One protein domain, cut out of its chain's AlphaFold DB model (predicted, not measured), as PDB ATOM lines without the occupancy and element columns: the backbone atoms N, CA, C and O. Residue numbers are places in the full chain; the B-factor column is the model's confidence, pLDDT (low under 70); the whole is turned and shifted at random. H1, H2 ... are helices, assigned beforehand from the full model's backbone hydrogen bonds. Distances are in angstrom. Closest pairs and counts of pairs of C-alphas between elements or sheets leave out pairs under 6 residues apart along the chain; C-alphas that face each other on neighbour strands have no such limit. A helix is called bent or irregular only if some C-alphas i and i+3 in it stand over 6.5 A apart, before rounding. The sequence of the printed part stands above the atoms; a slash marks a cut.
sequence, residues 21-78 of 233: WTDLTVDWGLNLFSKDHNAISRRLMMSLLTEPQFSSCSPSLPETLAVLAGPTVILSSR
ATOM      1  N   TRP A  21     182.519 212.304 186.132       72.81
ATOM      2  CA  TRP A  21     181.582 211.174 186.202       72.81
ATOM      3  C   TRP A  21     180.193 211.563 185.677       72.81
ATOM      4  O   TRP A  21     179.479 210.732 185.128       72.81
ATOM      5  N   THR A  22     179.838 212.843 185.809       75.94
ATOM      6  CA  THR A  22     178.622 213.416 185.232       75.94
ATOM      7  C   THR A  22     178.652 213.339 183.707       75.94
ATOM      8  O   THR A  22     177.705 212.824 183.120       75.94
ATOM      9  N   ASP A  23     179.763 213.713 183.073       77.38
ATOM     10  CA  ASP A  23     179.949 213.580 181.623       77.38
ATOM     11  C   ASP A  23     179.829 212.120 181.164       77.38
ATOM     12  O   ASP A  23     179.173 211.844 180.162       77.38
ATOM     13  N   LEU A  24     180.367 211.168 181.939       74.81
ATOM     14  CA  LEU A  24     180.193 209.732 181.674       74.81
ATOM     15  C   LEU A  24     178.719 209.313 181.734       74.81
ATOM     16  O   LEU A  24     178.262 208.543 180.892       74.81
ATOM     17  N   THR A  25     177.959 209.808 182.716       75.19
ATOM     18  CA  THR A  25     176.524 209.499 182.820       75.19
ATOM     19  C   THR A  25     175.694 210.162 181.725       75.19
ATOM     20  O   THR A  25     174.714 209.570 181.272       75.19
ATOM     21  N   VAL A  26     176.090 211.354 181.268       80.75
ATOM     22  CA  VAL A  26     175.444 212.053 180.152       80.75
ATOM     23  C   VAL A  26     175.703 211.307 178.846       80.75
ATOM     24  O   VAL A  26     174.751 211.030 178.125       80.75
ATOM     25  N   ASP A  27     176.945 210.906 178.572       76.62
ATOM     26  CA  ASP A  27     177.295 210.123 177.381       76.62
ATOM     27  C   ASP A  27     176.606 208.746 177.381       76.62
ATOM     28  O   ASP A  27     176.010 208.324 176.388       76.62
ATOM     29  N   TRP A  28     176.569 208.070 178.531       77.94
ATOM     30  CA  TRP A  28     175.835 206.814 178.697       77.94
ATOM     31  C   TRP A  28     174.321 206.980 178.468       77.94
ATOM     32  O   TRP A  28     173.700 206.175 177.769       77.94
ATOM     33  N   GLY A  29     173.727 208.057 178.991       77.88
ATOM     34  CA  GLY A  29     172.323 208.400 178.760       77.88
ATOM     35  C   GLY A  29     172.029 208.736 177.296       77.88
ATOM     36  O   GLY A  29     171.039 208.262 176.740       77.88
ATOM     37  N   LEU A  30     172.908 209.485 176.628       77.75
ATOM     38  CA  LEU A  30     172.782 209.792 175.202       77.75
ATOM     39  C   LEU A  30     172.824 208.518 174.354       77.75
ATOM     40  O   LEU A  30     172.015 208.378 173.440       77.75
ATOM     41  N   ASN A  31     173.673 207.546 174.691       71.75
ATOM     42  CA  ASN A  31     173.706 206.245 174.015       71.75
ATOM     43  C   ASN A  31     172.406 205.432 174.194       71.75
ATOM     44  O   ASN A  31     172.035 204.657 173.307       71.75
ATOM     45  N   LEU A  32     171.687 205.638 175.301       74.19
ATOM     46  CA  LEU A  32     170.393 205.008 175.572       74.19
ATOM     47  C   LEU A  32     169.231 205.686 174.821       74.19
ATOM     48  O   LEU A  32     168.312 205.002 174.372       74.19
ATOM     49  N   PHE A  33     169.271 207.012 174.661       68.94
ATOM     50  CA  PHE A  33     168.183 207.808 174.071       68.94
ATOM     51  C   PHE A  33     168.457 208.311 172.645       68.94
ATOM     52  O   PHE A  33     167.641 209.046 172.084       68.94
ATOM     53  N   SER A  34     169.586 207.929 172.043       69.00
ATOM     54  CA  SER A  34     169.931 208.328 170.679       69.00
ATOM     55  C   SER A  34     168.854 207.889 169.686       69.00
ATOM     56  O   SER A  34     168.420 206.736 169.664       69.00
ATOM     57  N   LYS A  35     168.417 208.851 168.864       57.38
ATOM     58  CA  LYS A  35     167.313 208.722 167.897       57.38
ATOM     59  C   LYS A  35     167.630 207.747 166.758       57.38
ATOM     60  O   LYS A  35     166.716 207.185 166.154       57.38
ATOM     61  N   ASP A  36     168.916 207.521 166.506       57.59
ATOM     62  CA  ASP A  36     169.411 206.562 165.529       57.59
ATOM     63  C   ASP A  36     169.309 205.146 166.085       57.59
ATOM     64  O   ASP A  36     170.279 204.607 166.598       57.59
ATOM     65  N   HIS A  37     168.100 204.580 166.016       51.50
ATOM     66  CA  HIS A  37     167.784 203.146 165.955       51.50
ATOM     67  C   HIS A  37     168.757 202.177 166.655       51.50
ATOM     68  O   HIS A  37     169.050 201.107 166.118       51.50
ATOM     69  N   ASN A  38     169.243 202.505 167.854       66.38
ATOM     70  CA  ASN A  38     170.222 201.663 168.516       66.38
ATOM     71  C   ASN A  38     169.505 200.375 168.938       66.38
ATOM     72  O   ASN A  38     168.533 200.391 169.700       66.38
ATOM     73  N   ALA A  39     169.932 199.239 168.384       69.06
ATOM     74  CA  ALA A  39     169.286 197.953 168.626       69.06
ATOM     75  C   ALA A  39     169.271 197.602 170.125       69.06
ATOM     76  O   ALA A  39     168.350 196.938 170.600       69.06
ATOM     77  N   ILE A  40     170.255 198.112 170.873       72.75
ATOM     78  CA  ILE A  40     170.414 197.908 172.314       72.75
ATOM     79  C   ILE A  40     169.344 198.675 173.111       72.75
ATOM     80  O   ILE A  40     168.725 198.088 173.997       72.75
ATOM     81  N   SER A  41     169.060 199.944 172.784       76.19
ATOM     82  CA  SER A  41     168.065 200.752 173.515       76.19
ATOM     83  C   SER A  41     166.637 200.261 173.280       76.19
ATOM     84  O   SER A  41     165.858 200.115 174.224       76.19
ATOM     85  N   ARG A  42     166.312 199.897 172.032       74.81
ATOM     86  CA  ARG A  42     165.035 199.253 171.687       74.81
ATOM     87  C   ARG A  42     164.851 197.928 172.417       74.81
ATOM     88  O   ARG A  42     163.761 197.647 172.911       74.81
ATOM     89  N   ARG A  43     165.911 197.122 172.510       75.38
ATOM     90  CA  ARG A  43     165.849 195.833 173.204       75.38
ATOM     91  C   ARG A  43     165.725 195.996 174.716       75.38
ATOM     92  O   ARG A  43     164.914 195.290 175.304       75.38
ATOM     93  N   LEU A  44     166.425 196.963 175.316       79.12
ATOM     94  CA  LEU A  44     166.245 197.340 176.723       79.12
ATOM     95  C   LEU A  44     164.790 197.712 177.020       79.12
ATOM     96  O   LEU A  44     164.192 197.131 177.922       79.12
ATOM     97  N   MET A  45     164.193 198.602 176.220       76.94
ATOM     98  CA  MET A  45     162.786 198.985 176.384       76.94
ATOM     99  C   MET A  45     161.835 197.795 176.229       76.94
ATOM    100  O   MET A  45     160.917 197.634 177.029       76.94
ATOM    101  N   MET A  46     162.074 196.920 175.250       75.56
ATOM    102  CA  MET A  46     161.234 195.741 175.034       75.56
ATOM    103  C   MET A  46     161.366 194.708 176.163       75.56
ATOM    104  O   MET A  46     160.375 194.080 176.538       75.56
ATOM    105  N   SER A  47     162.559 194.579 176.751       73.44
ATOM    106  CA  SER A  47     162.809 193.716 177.912       73.44
ATOM    107  C   SER A  47     162.254 194.272 179.229       73.44
ATOM    108  O   SER A  47     161.966 193.489 180.123       73.44
ATOM    109  N   LEU A  48     162.056 195.594 179.347       75.25
ATOM    110  CA  LEU A  48     161.386 196.210 180.502       75.25
ATOM    111  C   LEU A  48     159.861 196.023 180.473       75.25
ATOM    112  O   LEU A  48     159.219 196.028 181.519       75.25
ATOM    113  N   LEU A  49     159.285 195.909 179.273       75.25
ATOM    114  CA  LEU A  49     157.842 195.762 179.047       75.25
ATOM    115  C   LEU A  49     157.373 194.298 179.053       75.25
ATOM    116  O   LEU A  49     156.171 194.047 179.083       75.25
ATOM    117  N   THR A  50     158.302 193.342 179.000       68.69
ATOM    118  CA  THR A  50     158.014 191.903 178.929       68.69
ATOM    119  C   THR A  50     158.350 191.240 180.264       68.69
ATOM    120  O   THR A  50     159.319 191.617 180.918       68.69
ATOM    121  N   GLU A  51     157.573 190.236 180.676       67.50
ATOM    122  CA  GLU A  51     157.885 189.424 181.860       67.50
ATOM    123  C   GLU A  51     159.301 188.812 181.780       67.50
ATOM    124  O   GLU A  51     159.772 188.500 180.680       67.50
ATOM    125  N   PRO A  52     159.998 188.616 182.917       64.00
ATOM    126  CA  PRO A  52     161.378 188.132 182.961       64.00
ATOM    127  C   PRO A  52     161.455 186.625 182.669       64.00
ATOM    128  O   PRO A  52     161.750 185.807 183.537       64.00
ATOM    129  N   GLN A  53     161.183 186.245 181.426       63.19
ATOM    130  CA  GLN A  53     161.347 184.885 180.924       63.19
ATOM    131  C   GLN A  53     162.687 184.779 180.194       63.19
ATOM    132  O   GLN A  53     162.918 185.405 179.157       63.19
ATOM    133  N   PHE A  54     163.593 183.982 180.761       60.12
ATOM    134  CA  PHE A  54     164.894 183.687 180.169       60.12
ATOM    135  C   PHE A  54     164.704 182.770 178.959       60.12
ATOM    136  O   PHE A  54     164.562 181.558 179.095       60.12
ATOM    137  N   SER A  55     164.682 183.346 177.759       64.62
ATOM    138  CA  SER A  55     164.761 182.569 176.522       64.62
ATOM    139  C   SER A  55     166.228 182.365 176.145       64.62
ATOM    140  O   SER A  55     166.977 183.331 176.046       64.62
ATOM    141  N   SER A  56     166.652 181.123 175.882       70.81
ATOM    142  CA  SER A  56     168.046 180.821 175.490       70.81
ATOM    143  C   SER A  56     168.496 181.504 174.192       70.81
ATOM    144  O   SER A  56     169.689 181.560 173.914       70.81
ATOM    145  N   CYS A  57     167.561 182.011 173.384       70.81
ATOM    146  CA  CYS A  57     167.843 182.676 172.110       70.81
ATOM    147  C   CYS A  57     167.849 184.214 172.207       70.81
ATOM    148  O   CYS A  57     167.975 184.888 171.183       70.81
ATOM    149  N   SER A  58     167.690 184.790 173.404       71.38
ATOM    150  CA  SER A  58     167.740 186.238 173.621       71.38
ATOM    151  C   SER A  58     168.727 186.582 174.732       71.38
ATOM    152  O   SER A  58     168.664 185.948 175.781       71.38
ATOM    153  N   PRO A  59     169.554 187.635 174.580       74.31
ATOM    154  CA  PRO A  59     170.247 188.213 175.720       74.31
ATOM    155  C   PRO A  59     169.227 188.633 176.781       74.31
ATOM    156  O   PRO A  59     168.152 189.165 176.473       74.31
ATOM    157  N   SER A  60     169.575 188.361 178.028       80.75
ATOM    158  CA  SER A  60     168.829 188.742 179.219       80.75
ATOM    159  C   SER A  60     168.957 190.245 179.505       80.75
ATOM    160  O   SER A  60     169.834 190.939 178.974       80.75
ATOM    161  N   LEU A  61     168.077 190.770 180.364       81.81
ATOM    162  CA  LEU A  61     168.129 192.172 180.797       81.81
ATOM    163  C   LEU A  61     169.499 192.537 181.418       81.81
ATOM    164  O   LEU A  61     170.067 193.553 181.009       81.81
ATOM    165  N   PRO A  62     170.090 191.722 182.322       82.44
ATOM    166  CA  PRO A  62     171.430 191.987 182.849       82.44
ATOM    167  C   PRO A  62     172.530 191.965 181.784       82.44
ATOM    168  O   PRO A  62     173.414 192.815 181.816       82.44
ATOM    169  N   GLU A  63     172.480 191.044 180.818       80.88
ATOM    170  CA  GLU A  63     173.468 190.986 179.729       80.88
ATOM    171  C   GLU A  63     173.379 192.218 178.828       80.88
ATOM    172  O   GLU A  63     174.399 192.788 178.446       80.88
ATOM    173  N   THR A  64     172.162 192.681 178.539       81.94
ATOM    174  CA  THR A  64     171.957 193.888 177.729       81.94
ATOM    175  C   THR A  64     172.465 195.139 178.459       81.94
ATOM    176  O   THR A  64     173.106 195.992 177.846       81.94
ATOM    177  N   LEU A  65     172.259 195.227 179.780       82.44
ATOM    178  CA  LEU A  65     172.836 196.282 180.625       82.44
ATOM    179  C   LEU A  65     174.367 196.205 180.699       82.44
ATOM    180  O   LEU A  65     175.029 197.242 180.651       82.44
ATOM    181  N   ALA A  66     174.938 195.003 180.778       84.06
ATOM    182  CA  ALA A  66     176.385 194.811 180.794       84.06
ATOM    183  C   ALA A  66     177.033 195.264 179.475       84.06
ATOM    184  O   ALA A  66     178.046 195.964 179.497       84.06
ATOM    185  N   VAL A  67     176.419 194.942 178.330       83.12
ATOM    186  CA  VAL A  67     176.876 195.409 177.010       83.12
ATOM    187  C   VAL A  67     176.781 196.931 176.899       83.12
ATOM    188  O   VAL A  67     177.709 197.563 176.398       83.12
ATOM    189  N   LEU A  68     175.707 197.535 177.418       81.56
ATOM    190  CA  LEU A  68     175.553 198.991 177.447       81.56
ATOM    191  C   LEU A  68     176.607 199.677 178.340       81.56
ATOM    192  O   LEU A  68     177.040 200.784 178.035       81.56
ATOM    193  N   ALA A  69     177.025 199.045 179.438       82.56
ATOM    194  CA  ALA A  69     178.047 199.583 180.340       82.56
ATOM    195  C   ALA A  69     179.490 199.393 179.827       82.56
ATOM    196  O   ALA A  69     180.397 200.099 180.272       82.56
ATOM    197  N   GLY A  70     179.722 198.464 178.893       82.88
ATOM    198  CA  GLY A  70     181.052 198.120 178.375       82.88
ATOM    199  C   GLY A  70     181.869 199.313 177.849       82.88
ATOM    200  O   GLY A  70     182.998 199.505 178.303       82.88
ATOM    201  N   PRO A  71     181.325 200.155 176.950       76.50
ATOM    202  CA  PRO A  71     182.027 201.340 176.450       76.50
ATOM    203  C   PRO A  71     182.443 202.309 177.564       76.50
ATOM    204  O   PRO A  71     183.551 202.842 177.537       76.50
ATOM    205  N   THR A  72     181.603 202.478 178.590       78.44
ATOM    206  CA  THR A  72     181.888 203.334 179.749       78.44
ATOM    207  C   THR A  72     183.048 202.794 180.584       78.44
ATOM    208  O   THR A  72     183.876 203.571 181.053       78.44
ATOM    209  N   VAL A  73     183.150 201.470 180.741       79.50
ATOM    210  CA  VAL A  73     184.280 200.818 181.429       79.50
ATOM    211  C   VAL A  73     185.585 200.998 180.648       79.50
ATOM    212  O   VAL A  73     186.641 201.230 181.232       79.50
ATOM    213  N   ILE A  74     185.533 200.942 179.319       80.38
ATOM    214  CA  ILE A  74     186.717 201.204 178.491       80.38
ATOM    215  C   ILE A  74     187.128 202.673 178.617       80.38
ATOM    216  O   ILE A  74     188.306 202.970 178.819       80.38
ATOM    217  N   LEU A  75     186.171 203.599 178.564       77.00
ATOM    218  CA  LEU A  75     186.448 205.024 178.714       77.00
ATOM    219  C   LEU A  75     186.994 205.362 180.110       77.00
ATOM    220  O   LEU A  75     187.883 206.205 180.221       77.00
ATOM    221  N   SER A  76     186.533 204.672 181.159       73.62
ATOM    222  CA  SER A  76     187.036 204.863 182.526       73.62
ATOM    223  C   SER A  76     188.465 204.358 182.724       73.62
ATOM    224  O   SER A  76     189.171 204.861 183.595       73.62
ATOM    225  N   SER A  77     188.936 203.427 181.888       75.56
ATOM    226  CA  SER A  77     190.339 202.991 181.902       75.56
ATOM    227  C   SER A  77     191.311 204.059 181.376       75.56
ATOM    228  O   SER A  77     192.523 203.957 181.579       75.56
ATOM    229  N   ARG A  78     190.808 205.112 180.716       72.69
ATOM    230  CA  ARG A  78     191.639 206.160 180.120       72.69
ATOM    231  C   ARG A  78     192.384 206.943 181.205       72.69
ATOM    232  O   ARG A  78     191.782 207.647 182.005       72.69
TER     233      ARG A  78
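This is residues 21 to 78 of the 233 residues of an uncharacterized protein of Elsinoe ampelina (UniProt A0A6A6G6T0). One long helix, H3, runs along one side, and two shorter helices cover it in turn: H2 packs on its first half, H1 farther along, and H1 and H2 make a corner. Residues 34 to 39, of which 39 belongs to H2, stick out at this corner. The printed part has 58 residues with three named helices, H1, H2, H3, all helix in class, only just loose, close to compact, with a radius of gyration of the C-alphas of 12.6 A and spans of 36 by 24 by 16 A.

Find C-alpha 61 at (168.129, 192.172, 180.797); from there H3, residues 61 to 76, runs 22.8 A, with a kink of 34 degrees near residue 69. It is only just irregular: C-alphas 68 and 71 are 7.0 A apart. H2 is residues 39 to 49, 15.6 A. H1, residues 21 to 33, 18.4 A, begins at C-alpha 21, (181.582, 211.174, 186.202).

H2 and H3 form a helical hairpin, opposite ways at a steep tilt of 42 degrees; look at their closest C-alphas, Ser 47 and Leu 61, 6.2 A. H3 touches H1 with residues 68 to 72 alone, closest C-alphas Leu 24 and Thr 72, 6.9 A. H1 and H2 touch only at the corner, about perpendicular at 83 degrees, closest C-alphas Leu 32 and Ser 41, 5.3 A. In H1 and H2 every O i to N i+4 pair is within hydrogen-bond range; in H3, 10 of 12.

The C-alphas farthest apart, Glu 51 and Arg 78, are 37.7 A apart. The printed part has no cut; the link from H2 to H3 is long. Look for pLDDT under 70 at residues 33 to 39 and 50 to 55.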